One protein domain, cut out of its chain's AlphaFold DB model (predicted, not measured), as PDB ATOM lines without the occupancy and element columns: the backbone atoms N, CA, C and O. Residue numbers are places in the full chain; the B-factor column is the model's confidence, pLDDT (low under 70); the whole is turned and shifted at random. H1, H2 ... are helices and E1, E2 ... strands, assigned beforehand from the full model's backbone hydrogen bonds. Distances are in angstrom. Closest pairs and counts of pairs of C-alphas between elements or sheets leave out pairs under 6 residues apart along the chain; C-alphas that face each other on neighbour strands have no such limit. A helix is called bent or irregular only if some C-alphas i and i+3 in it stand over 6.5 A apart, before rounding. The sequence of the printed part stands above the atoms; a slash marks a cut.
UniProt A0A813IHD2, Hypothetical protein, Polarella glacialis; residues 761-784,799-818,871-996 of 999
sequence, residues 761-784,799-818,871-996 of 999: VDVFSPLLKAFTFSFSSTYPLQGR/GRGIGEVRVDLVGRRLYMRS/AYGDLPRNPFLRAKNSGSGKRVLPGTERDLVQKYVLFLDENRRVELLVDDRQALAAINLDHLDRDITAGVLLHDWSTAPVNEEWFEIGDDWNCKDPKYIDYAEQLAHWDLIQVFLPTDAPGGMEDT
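What this domain is: This is residues 761 to 784, 799 to 818 and 871 to 996 of the 999 residues of the protein "Hypothetical protein" of Polarella glacialis (UniProt A0A813IHD2). One twisted sheet of seven strands wraps round the short helix H4, leaving an open trough whose edge strands E3 and E4 stay apart; H1 packs on H4, and H2 grazes the sheet near E3. From this body residues 957 to 975, of which 972 to 975 belong to H3, stick out as an arm that folds back toward H4, and the last residues make a tail with H5 away from the sheet. The printed part has 170 residues with seven named strands and five named helices, along the chain E1 E2 E3 H1 E4 E5 E6 E7 H2 H3 H4 H5; the sheet's order is E3 E2 E1 E7 E6 E5 E4, all antiparallel. The class is mixed, helices and strands, though under half of the residues are in named elements; the whole is compact, with a radius of gyration of the C-alphas of 16.8 A and spans of 50 by 39 by 35 A.

Where its parts are: E1, residues 770 to 778, begins at C-alpha 770 (53.763, 27.501, -26.015), is 25.1 A long and bends by 56 degrees at residue 774. E2, residues 800 to 808, is 26.3 A long, and E3, residues 813 to 818, 16.8 A. E4, residues 900 to 909, is 28.1 A long; E5, residues 912 to 918, 19.6 A; and E6, residues 924 to 931, 20.6 A. E7, residues 936 to 946, is 28.8 A long, ends at C-alpha 946 (47.274, 22.150, -25.639) and bends by 65 degrees at residue 943. H1 is residues 879 to 882, neither bent nor irregular, but only just: C-alphas 879 and 882 are 6.3 A apart. H2 is residues 952 to 955; H3, residues 972 to 977, is 10.0 A long; H4, residues 979 to 984, is 8.6 A long; and H5, residues 993 to 996, ends at C-alpha 996 (47.950, 49.573, -12.207).

How they stand to each other: E4 E5 E6 E7 form a meander, each strand the antiparallel neighbour of the one before. Between E5 and E4 N 904 and O 916 are 2.8 A apart; between E6 and E5 N 915 and O 928, 2.9 A; between E7 and E6 N 929 and O 938, 2.9 A. E7 and E1 are antiparallel at 137 degrees, with N 774 and O 943 at 2.9 A. N 803 and O 775 of E2 and E1 are 3.0 A apart, and N 806 and O 815 of the hairpin E2 and E3, 2.9 A. These pairs are within hydrogen-bond range. Residues 884 to 885 pair antiparallel with residues 904 to 905 of E4, as do residues 891 to 892 with 900 to 901. H4 is on the sheet, which curls round it; the C-alphas of Leu 908 and Gln 982 are the closest of E4 and H4, at 7.0 A. H1 touches H4, closest at the C-alphas of Pro 879 and Phe 984, 5.8 A, and only grazes the sheet. H2 only grazes the sheet too; its closest C-alphas to E3 are those of Phe 955 and Tyr 815, 6.1 A. H3 is not on the sheet, and is close to H4 but not clearly touching, about perpendicular at 75 degrees, with the C-alphas of Ala 976 and Gln 982 closest at 7.3 A. H5 is not on the sheet, and is apart from H4. In H4 every O i to N i+4 pair is within hydrogen-bond range; in H3 0 of 2 are, but 3 of 3 O i to N i+3 pairs; H1, H2 and H5 are too short for an O i to N i+4 pair.

The domain as a whole: The two C-alphas farthest apart are those of Ser 888 and Lys 964, at 52.9 A. Residues 785 to 798 are not printed, with 12.8 A between C-alphas 784 and 799, nor are residues 819 to 870, with 31.2 A between C-alphas 818 and 871. The links H1 to E4, 17 residues, and H2 to H3, 16 residues, are long. The mean pLDDT of the printed part is 87.3; it is under 70 at residues 783 to 784, 799, 888, 897 to 898 and 989 to 996.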
ATOM      1  N   VAL A 761      50.472  21.789 -19.123       93.38
ATOM      2  CA  VAL A 761      51.064  22.815 -18.275       93.38
ATOM      3  C   VAL A 761      49.946  23.781 -17.904       93.38
ATOM      4  O   VAL A 761      49.267  24.305 -18.780       93.38
ATOM      5  N   ASP A 762      49.764  24.018 -16.605       95.12
ATOM      6  CA  ASP A 762      48.808  25.001 -16.081       95.12
ATOM      7  C   ASP A 762      48.957  26.351 -16.816       95.12
ATOM      8  O   ASP A 762      50.079  26.839 -17.013       95.12
ATOM      9  N   VAL A 763      47.831  26.950 -17.232       96.44
ATOM     10  CA  VAL A 763      47.785  28.224 -17.972       96.44
ATOM     11  C   VAL A 763      48.475  29.374 -17.235       96.44
ATOM     12  O   VAL A 763      48.978  30.284 -17.887       96.44
ATOM     13  N   PHE A 764      48.574  29.334 -15.907       96.62
ATOM     14  CA  PHE A 764      49.291  30.308 -15.079       96.62
ATOM     15  C   PHE A 764      50.702  29.852 -14.696       96.62
ATOM     16  O   PHE A 764      51.431  30.580 -14.025       96.62
ATOM     17  N   SER A 765      51.143  28.671 -15.127       95.31
ATOM     18  CA  SER A 765      52.483  28.184 -14.813       95.31
ATOM     19  C   SER A 765      53.556  29.072 -15.450       95.31
ATOM     20  O   SER A 765      53.504  29.342 -16.654       95.31
ATOM     21  N   PRO A 766      54.614  29.457 -14.715       92.81
ATOM     22  CA  PRO A 766      55.766  30.135 -15.310       92.81
ATOM     23  C   PRO A 766      56.525  29.243 -16.311       92.81
ATOM     24  O   PRO A 766      57.402  29.729 -17.018       92.81
ATOM     25  N   LEU A 767      56.208  27.943 -16.373       94.38
ATOM     26  CA  LEU A 767      56.777  26.991 -17.327       94.38
ATOM     27  C   LEU A 767      56.021  26.943 -18.664       94.38
ATOM     28  O   LEU A 767      56.436  26.192 -19.548       94.38
ATOM     29  N   LEU A 768      54.933  27.708 -18.828       95.62
ATOM     30  CA  LEU A 768      54.198  27.789 -20.089       95.62
ATOM     31  C   LEU A 768      55.094  28.416 -21.167       95.62
ATOM     32  O   LEU A 768      55.449  29.589 -21.089       95.62
ATOM     33  N   LYS A 769      55.471  27.617 -22.169       95.56
ATOM     34  CA  LYS A 769      56.357  28.037 -23.273       95.56
ATOM     35  C   LYS A 769      55.629  28.218 -24.595       95.56
ATOM     36  O   LYS A 769      56.049  29.026 -25.413       95.56
ATOM     37  N   ALA A 770      54.570  27.452 -24.813       96.62
ATOM     38  CA  ALA A 770      53.763  27.501 -26.015       96.62
ATOM     39  C   ALA A 770      52.354  27.003 -25.695       96.62
ATOM     40  O   ALA A 770      52.170  26.248 -24.738       96.62
ATOM     41  N   PHE A 771      51.376  27.426 -26.489       97.69
ATOM     42  CA  PHE A 771      50.022  26.892 -26.423       97.69
ATOM     43  C   PHE A 771      49.316  26.963 -27.776       97.69
ATOM     44  O   PHE A 771      49.613  27.816 -28.617       97.69
ATOM     45  N   THR A 772      48.360  26.064 -27.980       97.88
ATOM     46  CA  THR A 772      47.493  26.018 -29.157       97.88
ATOM     47  C   THR A 772      46.057  25.764 -28.746       97.88
ATOM     48  O   THR A 772      45.819  25.044 -27.781       97.88
ATOM     49  N   PHE A 773      45.112  26.297 -29.508       97.81
ATOM     50  CA  PHE A 773      43.695  25.982 -29.364       97.81
ATOM     51  C   PHE A 773      42.951  26.252 -30.671       97.81
ATOM     52  O   PHE A 773      43.355  27.105 -31.468       97.81
ATOM     53  N   SER A 774      41.842  25.552 -30.879       97.81
ATOM     54  CA  SER A 774      40.815  25.958 -31.834       97.81
ATOM     55  C   SER A 774      39.762  26.804 -31.109       97.81
ATOM     56  O   SER A 774      39.669  26.785 -29.883       97.81
ATOM     57  N   PHE A 775      39.016  27.642 -31.821       96.62
ATOM     58  CA  PHE A 775      38.034  28.516 -31.187       96.62
ATOM     59  C   PHE A 775      36.775  28.701 -32.018       96.62
ATOM     60  O   PHE A 775      36.782  28.557 -33.244       96.62
ATOM     61  N   SER A 776      35.705  29.098 -31.335       94.88
ATOM     62  CA  SER A 776      34.549  29.742 -31.946       94.88
ATOM     63  C   SER A 776      34.298  31.104 -31.303       94.88
ATOM     64  O   SER A 776      34.386  31.250 -30.087       94.88
ATOM     65  N   SER A 777      34.025  32.120 -32.115       93.31
ATOM     66  CA  SER A 777      33.805  33.491 -31.654       93.31
ATOM     67  C   SER A 777      32.414  33.994 -32.013       93.31
ATOM     68  O   SER A 777      31.847  33.625 -33.046       93.31
ATOM     69  N   THR A 778      31.870  34.843 -31.143       88.50
ATOM     70  CA  THR A 778      30.585  35.527 -31.326       88.50
ATOM     71  C   THR A 778      30.756  37.007 -31.003       88.50
ATOM     72  O   THR A 778      31.365  37.354 -29.989       88.50
ATOM     73  N   TYR A 779      30.232  37.878 -31.866       83.19
ATOM     74  CA  TYR A 779      30.305  39.328 -31.695       83.19
ATOM     75  C   TYR A 779      29.042  40.034 -32.228       83.19
ATOM     76  O   TYR A 779      28.651  39.760 -33.367       83.19
ATOM     77  N   PRO A 780      28.459  40.991 -31.479       82.38
ATOM     78  CA  PRO A 780      28.679  41.231 -30.046       82.38
ATOM     79  C   PRO A 780      28.074  40.100 -29.197       82.38
ATOM     80  O   PRO A 780      27.122  39.442 -29.622       82.38
ATOM     81  N   LEU A 781      28.612  39.864 -27.999       79.06
ATOM     82  CA  LEU A 781      28.096  38.850 -27.072       79.06
ATOM     83  C   LEU A 781      26.783  39.298 -26.403       79.06
ATOM     84  O   LEU A 781      25.919  38.461 -26.158       79.06
ATOM     85  N   GLN A 782      26.610  40.604 -26.159       73.62
ATOM     86  CA  GLN A 782      25.450  41.189 -25.466       73.62
ATOM     87  C   GLN A 782      24.110  41.082 -26.224       73.62
ATOM     88  O   GLN A 782      23.063  41.386 -25.658       73.62
ATOM     89  N   GLY A 783      24.093  40.669 -27.498       62.12
ATOM     90  CA  GLY A 783      22.923  40.898 -28.355       62.12
ATOM     91  C   GLY A 783      22.687  42.399 -28.593       62.12
ATOM     92  O   GLY A 783      23.414  43.247 -28.079       62.12
ATOM     93  N   ARG A 784      21.716  42.772 -29.436       56.22
ATOM     94  CA  ARG A 784      21.380  44.196 -29.616       56.22
ATOM     95  C   ARG A 784      20.516  44.675 -28.439       56.22
ATOM     96  O   ARG A 784      19.531  43.999 -28.130       56.22
ATOM     97  N   GLY A 799      27.499  36.570 -37.623       63.88
ATOM     98  CA  GLY A 799      28.805  36.870 -37.020       63.88
ATOM     99  C   GLY A 799      29.489  35.748 -36.227       63.88
ATOM    100  O   GLY A 799      30.234  36.055 -35.301       63.88
ATOM    101  N   ARG A 800      29.279  34.464 -36.565       83.06
ATOM    102  CA  ARG A 800      30.052  33.365 -35.954       83.06
ATOM    103  C   ARG A 800      31.384  33.165 -36.681       83.06
ATOM    104  O   ARG A 800      31.397  32.885 -37.884       83.06
ATOM    105  N   GLY A 801      32.484  33.296 -35.949       91.69
ATOM    106  CA  GLY A 801      33.823  32.935 -36.410       91.69
ATOM    107  C   GLY A 801      34.235  31.568 -35.873       91.69
ATOM    108  O   GLY A 801      33.831  31.185 -34.777       91.69
ATOM    109  N   ILE A 802      35.031  30.825 -36.632       96.38
ATOM    110  CA  ILE A 802      35.778  29.658 -36.147       96.38
ATOM    111  C   ILE A 802      37.243  29.812 -36.533       96.38
ATOM    112  O   ILE A 802      37.547  30.476 -37.521       96.38
ATOM    113  N   GLY A 803      38.162  29.218 -35.789       97.31
ATOM    114  CA  GLY A 803      39.573  29.339 -36.124       97.31
ATOM    115  C   GLY A 803      40.494  28.512 -35.252       97.31
ATOM    116  O   GLY A 803      40.044  27.717 -34.434       97.31
ATOM    117  N   GLU A 804      41.791  28.716 -35.434       98.12
ATOM    118  CA  GLU A 804      42.843  28.165 -34.587       98.12
ATOM    119  C   GLU A 804      43.910  29.223 -34.310       98.12
ATOM    120  O   GLU A 804      44.185  30.098 -35.138       98.12
ATOM    121  N   VAL A 805      44.503  29.131 -33.126       98.19
ATOM    122  CA  VAL A 805      45.590  29.984 -32.658       98.19
ATOM    123  C   VAL A 805      46.717  29.094 -32.163       98.19
ATOM    124  O   VAL A 805      46.491  28.087 -31.491       98.19
ATOM    125  N   ARG A 806      47.949  29.474 -32.497       98.31
ATOM    126  CA  ARG A 806      49.171  28.831 -32.015       98.31
ATOM    127  C   ARG A 806      50.146  29.911 -31.584       98.31
ATOM    128  O   ARG A 806      50.445  30.817 -32.362       98.31
ATOM    129  N   VAL A 807      50.637  29.809 -30.359       97.50
ATOM    130  CA  VAL A 807      51.540  30.790 -29.760       97.50
ATOM    131  C   VAL A 807      52.787  30.074 -29.274       97.50
ATOM    132  O   VAL A 807      52.702  29.135 -28.487       97.50
ATOM    133  N   ASP A 808      53.944  30.535 -29.733       97.19
ATOM    134  CA  ASP A 808      55.242  30.202 -29.154       97.19
ATOM    135  C   ASP A 808      55.708  31.425 -28.369       97.19
ATOM    136  O   ASP A 808      56.103  32.440 -28.949       97.19
ATOM    137  N   LEU A 809      55.614  31.349 -27.039       95.19
ATOM    138  CA  LEU A 809      55.994  32.456 -26.173       95.19
ATOM    139  C   LEU A 809      57.495  32.692 -26.262       95.19
ATOM    140  O   LEU A 809      57.890  33.846 -26.361       95.19
ATOM    141  N   VAL A 810      58.310  31.629 -26.313       93.12
ATOM    142  CA  VAL A 810      59.782  31.701 -26.332       93.12
ATOM    143  C   VAL A 810      60.281  32.440 -27.569       93.12
ATOM    144  O   VAL A 810      61.087  33.359 -27.444       93.12
ATOM    145  N   GLY A 811      59.775  32.077 -28.748       92.81
ATOM    146  CA  GLY A 811      60.063  32.788 -29.996       92.81
ATOM    147  C   GLY A 811      59.290  34.101 -30.165       92.81
ATOM    148  O   GLY A 811      59.560  34.842 -31.106       92.81
ATOM    149  N   ARG A 812      58.315  34.392 -29.288       94.12
ATOM    150  CA  ARG A 812      57.277  35.427 -29.465       94.12
ATOM    151  C   ARG A 812      56.644  35.365 -30.858       94.12
ATOM    152  O   ARG A 812      56.553  36.368 -31.570       94.12
ATOM    153  N   ARG A 813      56.211  34.168 -31.250       95.88
ATOM    154  CA  ARG A 813      55.578  33.902 -32.546       95.88
ATOM    155  C   ARG A 813      54.096  33.624 -32.354       95.88
ATOM    156  O   ARG A 813      53.695  32.959 -31.399       95.88
ATOM    157  N   LEU A 814      53.285  34.119 -33.279       97.19
ATOM    158  CA  LEU A 814      51.840  33.900 -33.292       97.19
ATOM    159  C   LEU A 814      51.415  33.464 -34.691       97.19
ATOM    160  O   LEU A 814      51.710  34.136 -35.676       97.19
ATOM    161  N   TYR A 815      50.688  32.357 -34.760       98.00
ATOM    162  CA  TYR A 815      49.914  31.948 -35.921       98.00
ATOM    163  C   TYR A 815      48.437  32.006 -35.554       98.00
ATOM    164  O   TYR A 815      48.026  31.492 -34.513       98.00
ATOM    165  N   MET A 816      47.631  32.596 -36.423       97.81
ATOM    166  CA  MET A 816      46.183  32.594 -36.298       97.81
ATOM    167  C   MET A 816      45.563  32.321 -37.658       97.81
ATOM    168  O   MET A 816      45.934  32.935 -38.657       97.81
ATOM    169  N   ARG A 817      44.567  31.443 -37.688       97.25
ATOM    170  CA  ARG A 817      43.673  31.260 -38.829       97.25
ATOM    171  C   ARG A 817      42.245  31.419 -38.343       97.25
ATOM    172  O   ARG A 817      41.872  30.809 -37.351       97.25
ATOM    173  N   SER A 818      41.441  32.201 -39.045       96.88
ATOM    174  CA  SER A 818      40.019  32.347 -38.762       96.88
ATOM    175  C   SER A 818      39.189  32.288 -40.034       96.88
ATOM    176  O   SER A 818      39.624  32.692 -41.107       96.88
ATOM    177  N   ALA A 871      65.122  42.054 -25.745       78.19
ATOM    178  CA  ALA A 871      66.564  41.985 -25.579       78.19
ATOM    179  C   ALA A 871      67.005  40.515 -25.487       78.19
ATOM    180  O   ALA A 871      66.352  39.684 -24.852       78.19
ATOM    181  N   TYR A 872      68.109  40.182 -26.155       73.75
ATOM    182  CA  TYR A 872      68.618  38.815 -26.231       73.75
ATOM    183  C   TYR A 872      68.921  38.278 -24.820       73.75
ATOM    184  O   TYR A 872      69.884  38.711 -24.191       73.75
ATOM    185  N   GLY A 873      68.102  37.343 -24.324       75.06
ATOM    186  CA  GLY A 873      68.259  36.721 -23.001       75.06
ATOM    187  C   GLY A 873      67.074  36.893 -22.047       75.06
ATOM    188  O   GLY A 873      66.982  36.129 -21.084       75.06
ATOM    189  N   ASP A 874      66.142  37.807 -22.324       76.81
ATOM    190  CA  ASP A 874      64.910  37.917 -21.541       76.81
ATOM    191  C   ASP A 874      63.948  36.800 -21.943       76.81
ATOM    192  O   ASP A 874      63.333  36.833 -23.011       76.81
ATOM    193  N   LEU A 875      63.830  35.780 -21.088       73.06
ATOM    194  CA  LEU A 875      62.820  34.747 -21.274       73.06
ATOM    195  C   LEU A 875      61.430  35.400 -21.173       73.06
ATOM    196  O   LEU A 875      61.106  35.979 -20.129       73.06
ATOM    197  N   PRO A 876      60.605  35.315 -22.229       76.56
ATOM    198  CA  PRO A 876      59.272  35.889 -22.222       76.56
ATOM    199  C   PRO A 876      58.447  35.230 -21.118       76.56
ATOM    200  O   PRO A 876      58.398  34.006 -20.989       76.56
ATOM    201  N   ARG A 877      57.841  36.065 -20.271       84.75
ATOM    202  CA  ARG A 877      57.001  35.602 -19.164       84.75
ATOM    203  C   ARG A 877      55.661  35.120 -19.701       84.75
ATOM    204  O   ARG A 877      55.150  35.658 -20.680       84.75
ATOM    205  N   ASN A 878      55.072  34.150 -19.007       94.38
ATOM    206  CA  ASN A 878      53.701  33.735 -19.257       94.38
ATOM    207  C   ASN A 878      52.759  34.961 -19.159       94.38
ATOM    208  O   ASN A 878      52.685  35.578 -18.090       94.38
ATOM    209  N   PRO A 879      52.045  35.327 -20.240       94.06
ATOM    210  CA  PRO A 879      51.228  36.537 -20.279       94.06
ATOM    211  C   PRO A 879      50.017  36.496 -19.338       94.06
ATOM    212  O   PRO A 879      49.521  37.556 -18.943       94.06
ATOM    213  N   PHE A 880      49.554  35.298 -18.968       96.50
ATOM    214  CA  PHE A 880      48.370  35.089 -18.133       96.50
ATOM    215  C   PHE A 880      48.635  35.327 -16.645       96.50
ATOM    216  O   PHE A 880      47.696  35.564 -15.894       96.50
ATOM    217  N   LEU A 881      49.903  35.378 -16.222       95.00
ATOM    218  CA  LEU A 881      50.290  35.719 -14.844       95.00
ATOM    219  C   LEU A 881      49.848  37.128 -14.409       95.00
ATOM    220  O   LEU A 881      49.855  37.432 -13.220       95.00
ATOM    221  N   ARG A 882      49.473  37.993 -15.360       93.62
ATOM    222  CA  ARG A 882      48.928  39.334 -15.094       93.62
ATOM    223  C   ARG A 882      47.466  39.308 -14.641       93.62
ATOM    224  O   ARG A 882      46.971  40.312 -14.135       93.62
ATOM    225  N   ALA A 883      46.764  38.197 -14.855       95.56
ATOM    226  CA  ALA A 883      45.349  38.095 -14.551       95.56
ATOM    227  C   ALA A 883      45.115  37.878 -13.053       95.56
ATOM    228  O   ALA A 883      45.762  37.049 -12.414       95.56
ATOM    229  N   LYS A 884      44.151  38.609 -12.493       94.94
ATOM    230  CA  LYS A 884      43.715  38.473 -11.100       94.94
ATOM    231  C   LYS A 884      42.433  37.652 -11.046       94.94
ATOM    232  O   LYS A 884      41.532  37.857 -11.857       94.94
ATOM    233  N   ASN A 885      42.338  36.728 -10.096       95.19
ATOM    234  CA  ASN A 885      41.096  35.994  -9.859       95.19
ATOM    235  C   ASN A 885      40.003  36.985  -9.405       95.19
ATOM    236  O   ASN A 885      40.229  37.770  -8.489       95.19
ATOM    237  N   SER A 886      38.845  36.968 -10.069       88.56
ATOM    238  CA  SER A 886      37.746  37.925  -9.846       88.56
ATOM    239  C   SER A 886      36.666  37.442  -8.864       88.56
ATOM    240  O   SER A 886      35.636  38.102  -8.719       88.56
ATOM    241  N   GLY A 887      36.881  36.309  -8.184       78.56
ATOM    242  CA  GLY A 887      36.026  35.804  -7.103       78.56
ATOM    243  C   GLY A 887      35.827  34.283  -7.118       78.56
ATOM    244  O   GLY A 887      36.064  33.608  -8.116       78.56
ATOM    245  N   SER A 888      35.339  33.732  -6.000       63.75
ATOM    246  CA  SER A 888      35.179  32.284  -5.756       63.75
ATOM    247  C   SER A 888      33.983  31.621  -6.464       63.75
ATOM    248  O   SER A 888      33.796  30.406  -6.366       63.75
ATOM    249  N   GLY A 889      33.171  32.387  -7.198       74.88
ATOM    250  CA  GLY A 889      32.003  31.871  -7.910       74.88
ATOM    251  C   GLY A 889      32.386  31.131  -9.190       74.88
ATOM    252  O   GLY A 889      32.719  31.763 -10.193       74.88
ATOM    253  N   LYS A 890      32.289  29.796  -9.183       80.69
ATOM    254  CA  LYS A 890      32.364  28.989 -10.410       80.69
ATOM    255  C   LYS A 890      31.181  29.336 -11.320       80.69
ATOM    256  O   LYS A 890      30.036  29.318 -10.872       80.69
ATOM    257  N   ARG A 891      31.449  29.652 -12.588       85.19
ATOM    258  CA  ARG A 891      30.421  29.971 -13.595       85.19
ATOM    259  C   ARG A 891      30.238  28.799 -14.553       85.19
ATOM    260  O   ARG A 891      31.181  28.051 -14.786       85.19
ATOM    261  N   VAL A 892      29.036  28.651 -15.106       84.75
ATOM    262  CA  VAL A 892      28.770  27.708 -16.202       84.75
ATOM    263  C   VAL A 892      29.095  28.409 -17.516       84.75
ATOM    264  O   VAL A 892      28.638  29.534 -17.741       84.75
ATOM    265  N   LEU A 893      29.901  27.774 -18.365       83.25
ATOM    266  CA  LEU A 893      30.265  28.330 -19.663       83.25
ATOM    267  C   LEU A 893      29.052  28.298 -20.619       83.25
ATOM    268  O   LEU A 893      28.417  27.251 -20.770       83.25
ATOM    269  N   PRO A 894      28.703  29.406 -21.298       75.75
ATOM    270  CA  PRO A 894      27.612  29.402 -22.268       75.75
ATOM    271  C   PRO A 894      27.845  28.359 -23.370       75.75
ATOM    272  O   PRO A 894      28.833  28.420 -24.098       75.75
ATOM    273  N   GLY A 895      26.925  27.401 -23.500       76.56
ATOM    274  CA  GLY A 895      27.006  26.333 -24.503       76.56
ATOM    275  C   GLY A 895      27.716  25.053 -24.051       76.56
ATOM    276  O   GLY A 895      27.710  24.090 -24.818       76.56
ATOM    277  N   THR A 896      28.254  24.986 -22.826       78.06
ATOM    278  CA  THR A 896      28.698  23.719 -22.223       78.06
ATOM    279  C   THR A 896      27.948  23.477 -20.911       78.06
ATOM    280  O   THR A 896      28.044  24.222 -19.944       78.06
ATOM    281  N   GLU A 897      27.120  22.431 -20.871       68.88
ATOM    282  CA  GLU A 897      26.212  22.182 -19.736       68.88
ATOM    283  C   GLU A 897      26.927  21.731 -18.445       68.88
ATOM    284  O   GLU A 897      26.265  21.486 -17.437       68.88
ATOM    285  N   ARG A 898      28.256  21.545 -18.457       65.31
ATOM    286  CA  ARG A 898      28.969  20.831 -17.380       65.31
ATOM    287  C   ARG A 898      30.290  21.438 -16.921       65.31
ATOM    288  O   ARG A 898      30.788  20.996 -15.887       65.31
ATOM    289  N   ASP A 899      30.829  22.441 -17.607       79.81
ATOM    290  CA  ASP A 899      32.158  22.948 -17.269       79.81
ATOM    291  C   ASP A 899      32.039  24.140 -16.325       79.81
ATOM    292  O   ASP A 899      31.550  25.216 -16.678       79.81
ATOM    293  N   LEU A 900      32.465  23.913 -15.086       88.50
ATOM    294  CA  LEU A 900      32.586  24.959 -14.088       88.50
ATOM    295  C   LEU A 900      33.923  25.672 -14.278       88.50
ATOM    296  O   LEU A 900      34.976  25.088 -14.025       88.50
ATOM    297  N   VAL A 901      33.868  26.945 -14.656       94.00
ATOM    298  CA  VAL A 901      35.056  27.767 -14.910       94.00
ATOM    299  C   VAL A 901      35.278  28.799 -13.806       94.00
ATOM    300  O   VAL A 901      34.330  29.358 -13.243       94.00
ATOM    301  N   GLN A 902      36.546  29.055 -13.496       94.88
ATOM    302  CA  GLN A 902      37.005  30.170 -12.671       94.88
ATOM    303  C   GLN A 902      37.289  31.380 -13.557       94.88
ATOM    304  O   GLN A 902      37.837  31.245 -14.651       94.88
ATOM    305  N   LYS A 903      36.918  32.572 -13.086       94.94
ATOM    306  CA  LYS A 903      37.051  33.813 -13.851       94.94
ATOM    307  C   LYS A 903      38.240  34.633 -13.362       94.94
ATOM    308  O   LYS A 903      38.257  35.096 -12.220       94.94
ATOM    309  N   TYR A 904      39.164  34.904 -14.267       96.19
ATOM    310  CA  TYR A 904      40.289  35.806 -14.072       96.19
ATOM    311  C   TYR A 904      40.118  37.039 -14.949       96.19
ATOM    312  O   TYR A 904      39.502  36.977 -16.009       96.19
ATOM    313  N   VAL A 905      40.646  38.169 -14.501       95.31
ATOM    314  CA  VAL A 905      40.510  39.457 -15.176       95.31
ATOM    315  C   VAL A 905      41.882  40.104 -15.297       95.31
ATOM    316  O   VAL A 905      42.637  40.151 -14.326       95.31
ATOM    317  N   LEU A 906      42.194  40.625 -16.479       95.19
ATOM    318  CA  LEU A 906      43.312  41.542 -16.703       95.19
ATOM    319  C   LEU A 906      42.827  42.751 -17.503       95.19
ATOM    320  O   LEU A 906      41.898  42.637 -18.299       95.19
ATOM    321  N   PHE A 907      43.457  43.898 -17.293       92.88
ATOM    322  CA  PHE A 907      43.181  45.118 -18.046       92.88
ATOM    323  C   PHE A 907      44.272  45.306 -19.098       92.88
ATOM    324  O   PHE A 907      45.449  45.067 -18.818       92.88
ATOM    325  N   LEU A 908      43.860  45.654 -20.315       90.25
ATOM    326  CA  LEU A 908      44.769  46.012 -21.406       90.25
ATOM    327  C   LEU A 908      45.078  47.509 -21.363       90.25
ATOM    328  O   LEU A 908      46.223  47.905 -21.553       90.25
ATOM    329  N   ASP A 909      44.056  48.313 -21.070       89.31
ATOM    330  CA  ASP A 909      44.125  49.740 -20.767       89.31
ATOM    331  C   ASP A 909      42.897  50.156 -19.930       89.31
ATOM    332  O   ASP A 909      42.162  49.294 -19.439       89.31
ATOM    333  N   GLU A 910      42.684  51.462 -19.751       86.88
ATOM    334  CA  GLU A 910      41.564  52.040 -18.988       86.88
ATOM    335  C   GLU A 910      40.188  51.620 -19.526       86.88
ATOM    336  O   GLU A 910      39.237  51.482 -18.756       86.88
ATOM    337  N   ASN A 911      40.090  51.336 -20.828       90.88
ATOM    338  CA  ASN A 911      38.815  51.156 -21.522       90.88
ATOM    339  C   ASN A 911      38.634  49.720 -22.029       90.88
ATOM    340  O   ASN A 911      37.583  49.383 -22.579       90.88
ATOM    341  N   ARG A 912      39.646  48.860 -21.873       93.50
ATOM    342  CA  ARG A 912      39.652  47.483 -22.371       93.50
ATOM    343  C   ARG A 912      40.066  46.497 -21.297       93.50
ATOM    344  O   ARG A 912      41.142  46.574 -20.700       93.50
ATOM    345  N   ARG A 913      39.225  45.486 -21.116       95.00
ATOM    346  CA  ARG A 913      39.402  44.424 -20.129       95.00
ATOM    347  C   ARG A 913      39.275  43.065 -20.795       95.00
ATOM    348  O   ARG A 913      38.503  42.886 -21.728       95.00
ATOM    349  N   VAL A 914      40.020  42.092 -20.291       96.81
ATOM    350  CA  VAL A 914      39.947  40.704 -20.737       96.81
ATOM    351  C   VAL A 914      39.554  39.816 -19.577       96.81
ATOM    352  O   VAL A 914      40.199  39.823 -18.526       96.81
ATOM    353  N   GLU A 915      38.506  39.029 -19.784       96.81
ATOM    354  CA  GLU A 915      38.095  37.978 -18.864       96.81
ATOM    355  C   GLU A 915      38.585  36.632 -19.392       96.81
ATOM    356  O   GLU A 915      38.247  36.223 -20.501       96.81
ATOM    357  N   LEU A 916      39.381  35.935 -18.591       96.81
ATOM    358  CA  LEU A 916      39.860  34.589 -18.868       96.81
ATOM    359  C   LEU A 916      39.039  33.608 -18.036       96.81
ATOM    360  O   LEU A 916      38.943  33.742 -16.815       96.81
ATOM    361  N   LEU A 917      38.449  32.619 -18.691       95.94
ATOM    362  CA  LEU A 917      37.649  31.581 -18.054       95.94
ATOM    363  C   LEU A 917      38.447  30.282 -18.103       95.94
ATOM    364  O   LEU A 917      38.723  29.762 -19.183       95.94
ATOM    365  N   VAL A 918      38.850  29.798 -16.932       96.25
ATOM    366  CA  VAL A 918      39.775  28.671 -16.761       96.25
ATOM    367  C   VAL A 918      39.038  27.505 -16.115       96.25
ATOM    368  O   VAL A 918      38.339  27.698 -15.121       96.25
ATOM    369  N   ASP A 919      39.155  26.312 -16.688       94.62
ATOM    370  CA  ASP A 919      38.472  25.114 -16.193       94.62
ATOM    371  C   ASP A 919      39.153  24.499 -14.951       94.62
ATOM    372  O   ASP A 919      40.103  25.036 -14.371       94.62
ATOM    373  N   ASP A 920      38.644  23.356 -14.497       92.62
ATOM    374  CA  ASP A 920      39.185  22.623 -13.352       92.62
ATOM    375  C   ASP A 920      40.558  21.980 -13.617       92.62
ATOM    376  O   ASP A 920      41.281  21.682 -12.663       92.62
ATOM    377  N   ARG A 921      40.951  21.829 -14.887       92.88
ATOM    378  CA  ARG A 921      42.270  21.346 -15.320       92.88
ATOM    379  C   ARG A 921      43.303  22.464 -15.431       92.88
ATOM    380  O   ARG A 921      44.434  22.184 -15.816       92.88
ATOM    381  N   GLN A 922      42.934  23.699 -15.085       94.31
ATOM    382  CA  GLN A 922      43.754  24.891 -15.315       94.31
ATOM    383  C   GLN A 922      44.045  25.132 -16.809       94.31
ATOM    384  O   GLN A 922      45.084  25.692 -17.166       94.31
ATOM    385  N   ALA A 923      43.130  24.714 -17.690       95.19
ATOM    386  CA  ALA A 923      43.160  25.010 -19.116       95.19
ATOM    387  C   ALA A 923      42.256  26.208 -19.438       95.19
ATOM    388  O   ALA A 923      41.221  26.434 -18.805       95.19
ATOM    389  N   LEU A 924      42.651  27.004 -20.435       96.00
ATOM    390  CA  LEU A 924      41.868  28.159 -20.866       96.00
ATOM    391  C   LEU A 924      40.659  27.691 -21.687       96.00
ATOM    392  O   LEU A 924      40.819  27.163 -22.786       96.00
ATOM    393  N   ALA A 925      39.457  27.903 -21.156       95.94
ATOM    394  CA  ALA A 925      38.199  27.455 -21.753       95.94
ATOM    395  C   ALA A 925      37.488  28.559 -22.549       95.94
ATOM    396  O   ALA A 925      36.838  28.279 -23.557       95.94
ATOM    397  N   ALA A 926      37.603  29.823 -22.129       96.06
ATOM    398  CA  ALA A 926      37.069  30.959 -22.879       96.06
ATOM    399  C   ALA A 926      37.809  32.273 -22.593       96.06
ATOM    400  O   ALA A 926      38.465  32.429 -21.561       96.06
ATOM    401  N   ILE A 927      37.677  33.218 -23.522       96.62
ATOM    402  CA  ILE A 927      38.178  34.590 -23.425       96.62
ATOM    403  C   ILE A 927      37.027  35.538 -23.774       96.62
ATOM    404  O   ILE A 927      36.433  35.410 -24.845       96.62
ATOM    405  N   ASN A 928      36.751  36.512 -22.913       95.94
ATOM    406  CA  ASN A 928      35.897  37.654 -23.240       95.94
ATOM    407  C   ASN A 928      36.770  38.899 -23.376       95.94
ATOM    408  O   ASN A 928      37.560  39.197 -22.482       95.94
ATOM    409  N   LEU A 929      36.633  39.610 -24.491       96.12
ATOM    410  CA  LEU A 929      37.282  40.898 -24.727       96.12
ATOM    411  C   LEU A 929      36.226  41.990 -24.559       96.12
ATOM    412  O   LEU A 929      35.340  42.103 -25.406       96.12
ATOM    413  N   ASP A 930      36.311  42.751 -23.474       93.62
ATOM    414  CA  ASP A 930      35.371  43.812 -23.121       93.62
ATOM    415  C   ASP A 930      35.939  45.180 -23.506       93.62
ATOM    416  O   ASP A 930      37.059  45.528 -23.121       93.62
ATOM    417  N   HIS A 931      35.136  45.983 -24.198       92.62
ATOM    418  CA  HIS A 931      35.361  47.414 -24.373       92.62
ATOM    419  C   HIS A 931      34.389  48.175 -23.468       92.62
ATOM    420  O   HIS A 931      33.201  48.276 -23.776       92.62
ATOM    421  N   LEU A 932      34.908  48.712 -22.364       89.50
ATOM    422  CA  LEU A 932      34.138  49.282 -21.257       89.50
ATOM    423  C   LEU A 932      33.318  50.504 -21.698       89.50
ATOM    424  O   LEU A 932      32.118  50.528 -21.456       89.50
ATOM    425  N   ASP A 933      33.910  51.441 -22.450       83.81
ATOM    426  CA  ASP A 933      33.190  52.648 -22.908       83.81
ATOM    427  C   ASP A 933      32.026  52.358 -23.856       83.81
ATOM    428  O   ASP A 933      31.067  53.120 -23.941       83.81
ATOM    429  N   ARG A 934      32.152  51.292 -24.653       80.25
ATOM    430  CA  ARG A 934      31.185  50.969 -25.708       80.25
ATOM    431  C   ARG A 934      30.142  49.960 -25.251       80.25
ATOM    432  O   ARG A 934      29.206  49.719 -26.004       80.25
ATOM    433  N   ASP A 935      30.342  49.354 -24.082       84.62
ATOM    434  CA  ASP A 935      29.587  48.198 -23.597       84.62
ATOM    435  C   ASP A 935      29.492  47.076 -24.653       84.62
ATOM    436  O   ASP A 935      28.429  46.546 -24.977       84.62
ATOM    437  N   ILE A 936      30.638  46.747 -25.262       86.19
ATOM    438  CA  ILE A 936      30.745  45.699 -26.285       86.19
ATOM    439  C   ILE A 936      31.700  44.616 -25.804       86.19
ATOM    440  O   ILE A 936      32.849  44.898 -25.474       86.19
ATOM    441  N   THR A 937      31.256  43.364 -25.875       90.62
ATOM    442  CA  THR A 937      32.065  42.183 -25.578       90.62
ATOM    443  C   THR A 937      32.169  41.277 -26.798       90.62
ATOM    444  O   THR A 937      31.166  40.919 -27.423       90.62
ATOM    445  N   ALA A 938      33.387  40.852 -27.129       92.50
ATOM    446  CA  ALA A 938      33.631  39.736 -28.037       92.50
ATOM    447  C   ALA A 938      33.881  38.465 -27.214       92.50
ATOM    448  O   ALA A 938      34.851  38.396 -26.459       92.50
ATOM    449  N   GLY A 939      33.014  37.463 -27.362       93.56
ATOM    450  CA  GLY A 939      33.166  36.176 -26.679       93.56
ATOM    451  C   GLY A 939      33.889  35.161 -27.560       93.56
ATOM    452  O   GLY A 939      33.509  34.964 -28.719       93.56
ATOM    453  N   VAL A 940      34.905  34.496 -27.015       95.06
ATOM    454  CA  VAL A 940      35.688  33.446 -27.679       95.06
ATOM    455  C   VAL A 940      35.651  32.185 -26.823       95.06
ATOM    456  O   VAL A 940      36.184  32.163 -25.718       95.06
ATOM    457  N   LEU A 941      35.035  31.126 -27.338       94.94
ATOM    458  CA  LEU A 941      35.035  29.795 -26.732       94.94
ATOM    459  C   LEU A 941      36.205  28.996 -27.299       94.94
ATOM    460  O   LEU A 941      36.340  28.899 -28.521       94.94
ATOM    461  N   LEU A 942      37.040  28.441 -26.423       95.56
ATOM    462  CA  LEU A 942      38.219  27.673 -26.797       95.56
ATOM    463  C   LEU A 942      37.901  26.177 -26.796       95.56
ATOM    464  O   LEU A 942      37.125  25.666 -25.986       95.56
ATOM    465  N   HIS A 943      38.531  25.471 -27.721       95.00
ATOM    466  CA  HIS A 943      38.495  24.026 -27.868       95.00
ATOM    467  C   HIS A 943      39.927  23.533 -28.127       95.00
ATOM    468  O   HIS A 943      40.800  24.306 -28.521       95.00
ATOM    469  N   ASP A 944      40.185  22.246 -27.903       95.06
ATOM    470  CA  ASP A 944      41.480  21.615 -28.202       95.06
ATOM    471  C   ASP A 944      42.702  22.337 -27.588       95.06
ATOM    472  O   ASP A 944      43.754  22.442 -28.226       95.06
ATOM    473  N   TRP A 945      42.568  22.867 -26.363       95.88
ATOM    474  CA  TRP A 945      43.682  23.498 -25.649       95.88
ATOM    475  C   TRP A 945      44.841  22.508 -25.479       95.88
ATOM    476  O   TRP A 945      44.647  21.382 -25.020       95.88
ATOM    477  N   SER A 946      46.053  22.930 -25.831       96.00
ATOM    478  CA  SER A 946      47.274  22.150 -25.639       96.00
ATOM    479  C   SER A 946      48.454  23.061 -25.355       96.00
ATOM    480  O   SER A 946      48.591  24.110 -25.977       96.00
ATOM    481  N   THR A 947      49.347  22.637 -24.462       96.69
ATOM    482  CA  THR A 947      50.605  23.341 -24.153       96.69
ATOM    483  C   THR A 947      51.838  22.661 -24.751       96.69
ATOM    484  O   THR A 947      52.967  22.891 -24.308       96.69
ATOM    485  N   ALA A 948      51.641  21.768 -25.725       95.19
ATOM    486  CA  ALA A 948      52.740  21.113 -26.420       95.19
ATOM    487  C   ALA A 948      53.548  22.128 -27.261       95.19
ATOM    488  O   ALA A 948      52.986  23.113 -27.751       95.19
ATOM    489  N   PRO A 949      54.861  21.906 -27.471       95.06
ATOM    490  CA  PRO A 949      55.655  22.732 -28.377       95.06
ATOM    491  C   PRO A 949      55.037  22.806 -29.781       95.06
ATOM    492  O   PRO A 949      54.637  21.787 -30.347       95.06
ATOM    493  N   VAL A 950      54.992  24.005 -30.363       96.25
ATOM    494  CA  VAL A 950      54.456  24.226 -31.714       96.25
ATOM    495  C   VAL A 950      55.551  23.975 -32.750       96.25
ATOM    496  O   VAL A 950      56.659  24.488 -32.615       96.25
ATOM    497  N   ASN A 951      55.249  23.195 -33.795       96.44
ATOM    498  CA  ASN A 951      56.173  22.985 -34.915       96.44
ATOM    499  C   ASN A 951      56.450  24.320 -35.639       96.44
ATOM    500  O   ASN A 951      55.517  25.056 -35.962       96.44
ATOM    501  N   GLU A 952      57.726  24.603 -35.905       95.62
ATOM    502  CA  GLU A 952      58.209  25.835 -36.535       95.62
ATOM    503  C   GLU A 952      57.578  26.103 -37.909       95.62
ATOM    504  O   GLU A 952      57.322  27.256 -38.247       95.62
ATOM    505  N   GLU A 953      57.214  25.053 -38.653       96.50
ATOM    506  CA  GLU A 953      56.565  25.160 -39.969       96.50
ATOM    507  C   GLU A 953      55.243  25.951 -39.942       96.50
ATOM    508  O   GLU A 953      54.871  26.552 -40.947       96.50
ATOM    509  N   TRP A 954      54.543  26.014 -38.800       96.12
ATOM    510  CA  TRP A 954      53.317  26.817 -38.663       96.12
ATOM    511  C   TRP A 954      53.568  28.322 -38.709       96.12
ATOM    512  O   TRP A 954      52.656  29.085 -39.018       96.12
ATOM    513  N   PHE A 955      54.787  28.753 -38.392       96.75
ATOM    514  CA  PHE A 955      55.181  30.157 -38.424       96.75
ATOM    515  C   PHE A 955      55.889  30.527 -39.732       96.75
ATOM    516  O   PHE A 955      56.333  31.664 -39.881       96.75
ATOM    517  N   GLU A 956      55.993  29.600 -40.684       95.38
ATOM    518  CA  GLU A 956      56.470  29.891 -42.031       95.38
ATOM    519  C   GLU A 956      55.300  30.219 -42.965       95.38
ATOM    520  O   GLU A 956      54.181  29.716 -42.833       95.38
ATOM    521  N   ILE A 957      55.551  31.103 -43.930       93.56
ATOM    522  CA  ILE A 957      54.565  31.433 -44.960       93.56
ATOM    523  C   ILE A 957      54.519  30.262 -45.940       93.56
ATOM    524  O   ILE A 957      55.437  30.084 -46.738       93.56
ATOM    525  N   GLY A 958      53.463  29.455 -45.854       87.62
ATOM    526  CA  GLY A 958      53.277  28.299 -46.725       87.62
ATOM    527  C   GLY A 958      53.040  28.669 -48.192       87.62
ATOM    528  O   GLY A 958      52.618  29.781 -48.518       87.62
ATOM    529  N   ASP A 959      53.226  27.683 -49.075       88.31
ATOM    530  CA  ASP A 959      52.977  27.793 -50.525       88.31
ATOM    531  C   ASP A 959      51.527  28.176 -50.871       88.31
ATOM    532  O   ASP A 959      51.225  28.561 -52.000       88.31
ATOM    533  N   ASP A 960      50.605  28.076 -49.910       86.75
ATOM    534  CA  ASP A 960      49.206  28.445 -50.085       86.75
ATOM    535  C   ASP A 960      48.967  29.968 -50.082       86.75
ATOM    536  O   ASP A 960      47.843  30.405 -50.329       86.75
ATOM    537  N   TRP A 961      49.990  30.785 -49.811       91.25
ATOM    538  CA  TRP A 961      49.956  32.242 -49.966       91.25
ATOM    539  C   TRP A 961      50.263  32.636 -51.418       91.25
ATOM    540  O   TRP A 961      51.415  32.812 -51.806       91.25
ATOM    541  N   ASN A 962      49.226  32.835 -52.237       86.19
ATOM    542  CA  ASN A 962      49.395  33.079 -53.680       86.19
ATOM    543  C   ASN A 962      49.874  34.501 -54.032       86.19
ATOM    544  O   ASN A 962      50.085  34.825 -55.207       86.19
ATOM    545  N   CYS A 963      50.014  35.383 -53.043       80.38
ATOM    546  CA  CYS A 963      50.408  36.768 -53.262       80.38
ATOM    547  C   CYS A 963      51.920  36.876 -53.482       80.38
ATOM    548  O   CYS A 963      52.696  36.825 -52.532       80.38
ATOM    549  N   LYS A 964      52.335  37.092 -54.733       79.38
ATOM    550  CA  LYS A 964      53.754  37.278 -55.080       79.38
ATOM    551  C   LYS A 964      54.376  38.535 -54.457       79.38
ATOM    552  O   LYS A 964      55.554  38.504 -54.128       79.38
ATOM    553  N   ASP A 965      53.579  39.585 -54.245       82.62
ATOM    554  CA  ASP A 965      54.023  40.870 -53.697       82.62
ATOM    555  C   ASP A 965      53.086  41.318 -52.556       82.62
ATOM    556  O   ASP A 965      52.009  41.865 -52.827       82.62
ATOM    557  N   PRO A 966      53.426  41.070 -51.274       83.44
ATOM    558  CA  PRO A 966      52.617  41.554 -50.163       83.44
ATOM    559  C   PRO A 966      52.642  43.084 -50.125       83.44
ATOM    560  O   PRO A 966      53.693  43.709 -50.281       83.44
ATOM    561  N   LYS A 967      51.479  43.696 -49.892       87.00
ATOM    562  CA  LYS A 967      51.393  45.149 -49.724       87.00
ATOM    563  C   LYS A 967      51.958  45.557 -48.365       87.00
ATOM    564  O   LYS A 967      51.739  44.864 -47.371       87.00
ATOM    565  N   TYR A 968      52.641  46.693 -48.333       85.06
ATOM    566  CA  TYR A 968      53.124  47.310 -47.103       85.06
ATOM    567  C   TYR A 968      52.066  48.272 -46.559       85.06
ATOM    568  O   TYR A 968      51.387  48.947 -47.333       85.06
ATOM    569  N   ILE A 969      51.892  48.272 -45.239       78.75
ATOM    570  CA  ILE A 969      51.044  49.223 -44.515       78.75
ATOM    571  C   ILE A 969      51.981  50.143 -43.743       78.75
ATOM    572  O   ILE A 969      52.807  49.646 -42.978       78.75
ATOM    573  N   ASP A 970      51.824  51.451 -43.940       70.50
ATOM    574  CA  ASP A 970      52.657  52.472 -43.293       70.50
ATOM    575  C   ASP A 970      52.202  52.789 -41.852       70.50
ATOM    576  O   ASP A 970      52.953  53.382 -41.092       70.50
ATOM    577  N   TYR A 971      51.007  52.340 -41.450       75.12
ATOM    578  CA  TYR A 971      50.413  52.557 -40.119       75.12
ATOM    579  C   TYR A 971      50.643  51.373 -39.169       75.12
ATOM    580  O   TYR A 971      49.697  50.740 -38.684       75.12
ATOM    581  N   ALA A 972      51.904  51.002 -38.948       80.69
ATOM    582  CA  ALA A 972      52.242  49.878 -38.076       80.69
ATOM    583  C   ALA A 972      51.790  50.106 -36.623       80.69
ATOM    584  O   ALA A 972      51.569  49.132 -35.900       80.69
ATOM    585  N   GLU A 973      51.619  51.362 -36.188       81.69
ATOM    586  CA  GLU A 973      51.242  51.731 -34.817       81.69
ATOM    587  C   GLU A 973      49.906  51.122 -34.381       81.69
ATOM    588  O   GLU A 973      49.713  50.824 -33.204       81.69
ATOM    589  N   GLN A 974      49.009  50.825 -35.325       82.31
ATOM    590  CA  GLN A 974      47.737  50.170 -35.018       82.31
ATOM    591  C   GLN A 974      47.915  48.753 -34.457       82.31
ATOM    592  O   GLN A 974      47.051  48.287 -33.714       82.31
ATOM    593  N   LEU A 975      49.030  48.078 -34.757       84.19
ATOM    594  CA  LEU A 975      49.323  46.748 -34.217       84.19
ATOM    595  C   LEU A 975      49.535  46.761 -32.706       84.19
ATOM    596  O   LEU A 975      49.192  45.775 -32.055       84.19
ATOM    597  N   ALA A 976      50.042  47.864 -32.137       82.56
ATOM    598  CA  ALA A 976      50.141  48.000 -30.686       82.56
ATOM    599  C   ALA A 976      48.767  47.901 -30.027       82.56
ATOM    600  O   ALA A 976      48.686  47.464 -28.890       82.56
ATOM    601  N   HIS A 977      47.692  48.258 -30.733       84.38
ATOM    602  CA  HIS A 977      46.328  48.249 -30.215       84.38
ATOM    603  C   HIS A 977      45.567  46.947 -30.489       84.38
ATOM    604  O   HIS A 977      44.394  46.868 -30.139       84.38
ATOM    605  N   TRP A 978      46.178  45.930 -31.105       90.12
ATOM    606  CA  TRP A 978      45.493  44.659 -31.350       90.12
ATOM    607  C   TRP A 978      45.387  43.840 -30.062       90.12
ATOM    608  O   TRP A 978      46.390  43.316 -29.576       90.12
ATOM    609  N   ASP A 979      44.161  43.672 -29.559       91.88
ATOM    610  CA  ASP A 979      43.886  43.027 -28.268       91.88
ATOM    611  C   ASP A 979      44.561  41.655 -28.136       91.88
ATOM    612  O   ASP A 979      45.251  41.402 -27.157       91.88
ATOM    613  N   LEU A 980      44.464  40.781 -29.147       91.38
ATOM    614  CA  LEU A 980      45.077  39.444 -29.089       91.38
ATOM    615  C   LEU A 980      46.611  39.479 -28.998       91.38
ATOM    616  O   LEU A 980      47.201  38.627 -28.333       91.38
ATOM    617  N   ILE A 981      47.263  40.458 -29.637       91.81
ATOM    618  CA  ILE A 981      48.718  40.631 -29.526       91.81
ATOM    619  C   ILE A 981      49.063  41.105 -28.112       91.81
ATOM    620  O   ILE A 981      49.968  40.548 -27.499       91.81
ATOM    621  N   GLN A 982      48.318  42.063 -27.555       91.88
ATOM    622  CA  GLN A 982      48.543  42.532 -26.184       91.88
ATOM    623  C   GLN A 982      48.257  41.452 -25.125       91.88
ATOM    624  O   GLN A 982      48.943  41.374 -24.099       91.88
ATOM    625  N   VAL A 983      47.254  40.601 -25.366       94.38
ATOM    626  CA  VAL A 983      46.903  39.485 -24.483       94.38
ATOM    627  C   VAL A 983      48.002  38.435 -24.503       94.38
ATOM    628  O   VAL A 983      48.503  38.097 -23.437       94.38
ATOM    629  N   PHE A 984      48.403  37.932 -25.675       95.38
ATOM    630  CA  PHE A 984      49.320  36.789 -25.764       95.38
ATOM    631  C   PHE A 984      50.805  37.165 -25.778       95.38
ATOM    632  O   PHE A 984      51.631  36.365 -25.353       95.38
ATOM    633  N   LEU A 985      51.163  38.355 -26.264       93.81
ATOM    634  CA  LEU A 985      52.547  38.788 -26.495       93.81
ATOM    635  C   LEU A 985      52.795  40.229 -25.996       93.81
ATOM    636  O   LEU A 985      53.283  41.060 -26.769       93.81
ATOM    637  N   PRO A 986      52.511  40.541 -24.717       90.81
ATOM    638  CA  PRO A 986      52.574  41.905 -24.189       90.81
ATOM    639  C   PRO A 986      53.939  42.577 -24.373       90.81
ATOM    640  O   PRO A 986      54.980  41.918 -24.370       90.81
ATOM    641  N   THR A 987      53.925  43.899 -24.543       82.75
ATOM    642  CA  THR A 987      55.112  44.723 -24.827       82.75
ATOM    643  C   THR A 987      55.832  45.243 -23.593       82.75
ATOM    644  O   THR A 987      57.000  45.612 -23.700       82.75
ATOM    645  N   ASP A 988      55.172  45.275 -22.438       70.56
ATOM    646  CA  ASP A 988      55.674  46.041 -21.301       70.56
ATOM    647  C   ASP A 988      56.776  45.292 -20.547       70.56
ATOM    648  O   ASP A 988      56.601  44.160 -20.083       70.56
ATOM    649  N   ALA A 989      57.921  45.961 -20.386       54.81
ATOM    650  CA  ALA A 989      58.934  45.548 -19.429       54.81
ATOM    651  C   ALA A 989      58.356  45.702 -18.006       54.81
ATOM    652  O   ALA A 989      57.717  46.713 -17.710       54.81
ATOM    653  N   PRO A 990      58.591  44.744 -17.090       45.03
ATOM    654  CA  PRO A 990      57.902  44.636 -15.797       45.03
ATOM    655  C   PRO A 990      58.197  45.758 -14.774       45.03
ATOM    656  O   PRO A 990      57.905  45.586 -13.596       45.03
ATOM    657  N   GLY A 991      58.772  46.890 -15.191       42.19
ATOM    658  CA  GLY A 991      59.091  48.044 -14.342       42.19
ATOM    659  C   GLY A 991      58.226  49.291 -14.567       42.19
ATOM    660  O   GLY A 991      58.401  50.250 -13.831       42.19
ATOM    661  N   GLY A 992      57.318  49.303 -15.554       40.66
ATOM    662  CA  GLY A 992      56.421  50.446 -15.819       40.66
ATOM    663  C   GLY A 992      55.023  50.331 -15.197       40.66
ATOM    664  O   GLY A 992      54.205  51.225 -15.353       40.66
ATOM    665  N   MET A 993      54.732  49.228 -14.502       43.16
ATOM    666  CA  MET A 993      53.392  48.887 -14.001       43.16
ATOM    667  C   MET A 993      53.073  49.485 -12.611       43.16
ATOM    668  O   MET A 993      52.259  48.928 -11.873       43.16
ATOM    669  N   GLU A 994      53.686  50.618 -12.246       42.38
ATOM    670  CA  GLU A 994      53.221  51.430 -11.104       42.38
ATOM    671  C   GLU A 994      51.834  52.055 -11.372       42.38
ATOM    672  O   GLU A 994      51.100  52.328 -10.426       42.38
ATOM    673  N   ASP A 995      51.391  52.159 -12.632       39.53
ATOM    674  CA  ASP A 995      50.080  52.741 -12.961       39.53
ATOM    675  C   ASP A 995      48.878  51.787 -12.783       39.53
ATOM    676  O   ASP A 995      47.746  52.245 -12.685       39.53
ATOM    677  N   THR A 996      49.070  50.474 -12.591       40.81
ATOM    678  CA  THR A 996      47.950  49.573 -12.207       40.81
ATOM    679  C   THR A 996      47.627  49.561 -10.708       40.81
ATOM    680  O   THR A 996      46.676  48.896 -10.299       40.81
TER     681      THR A 996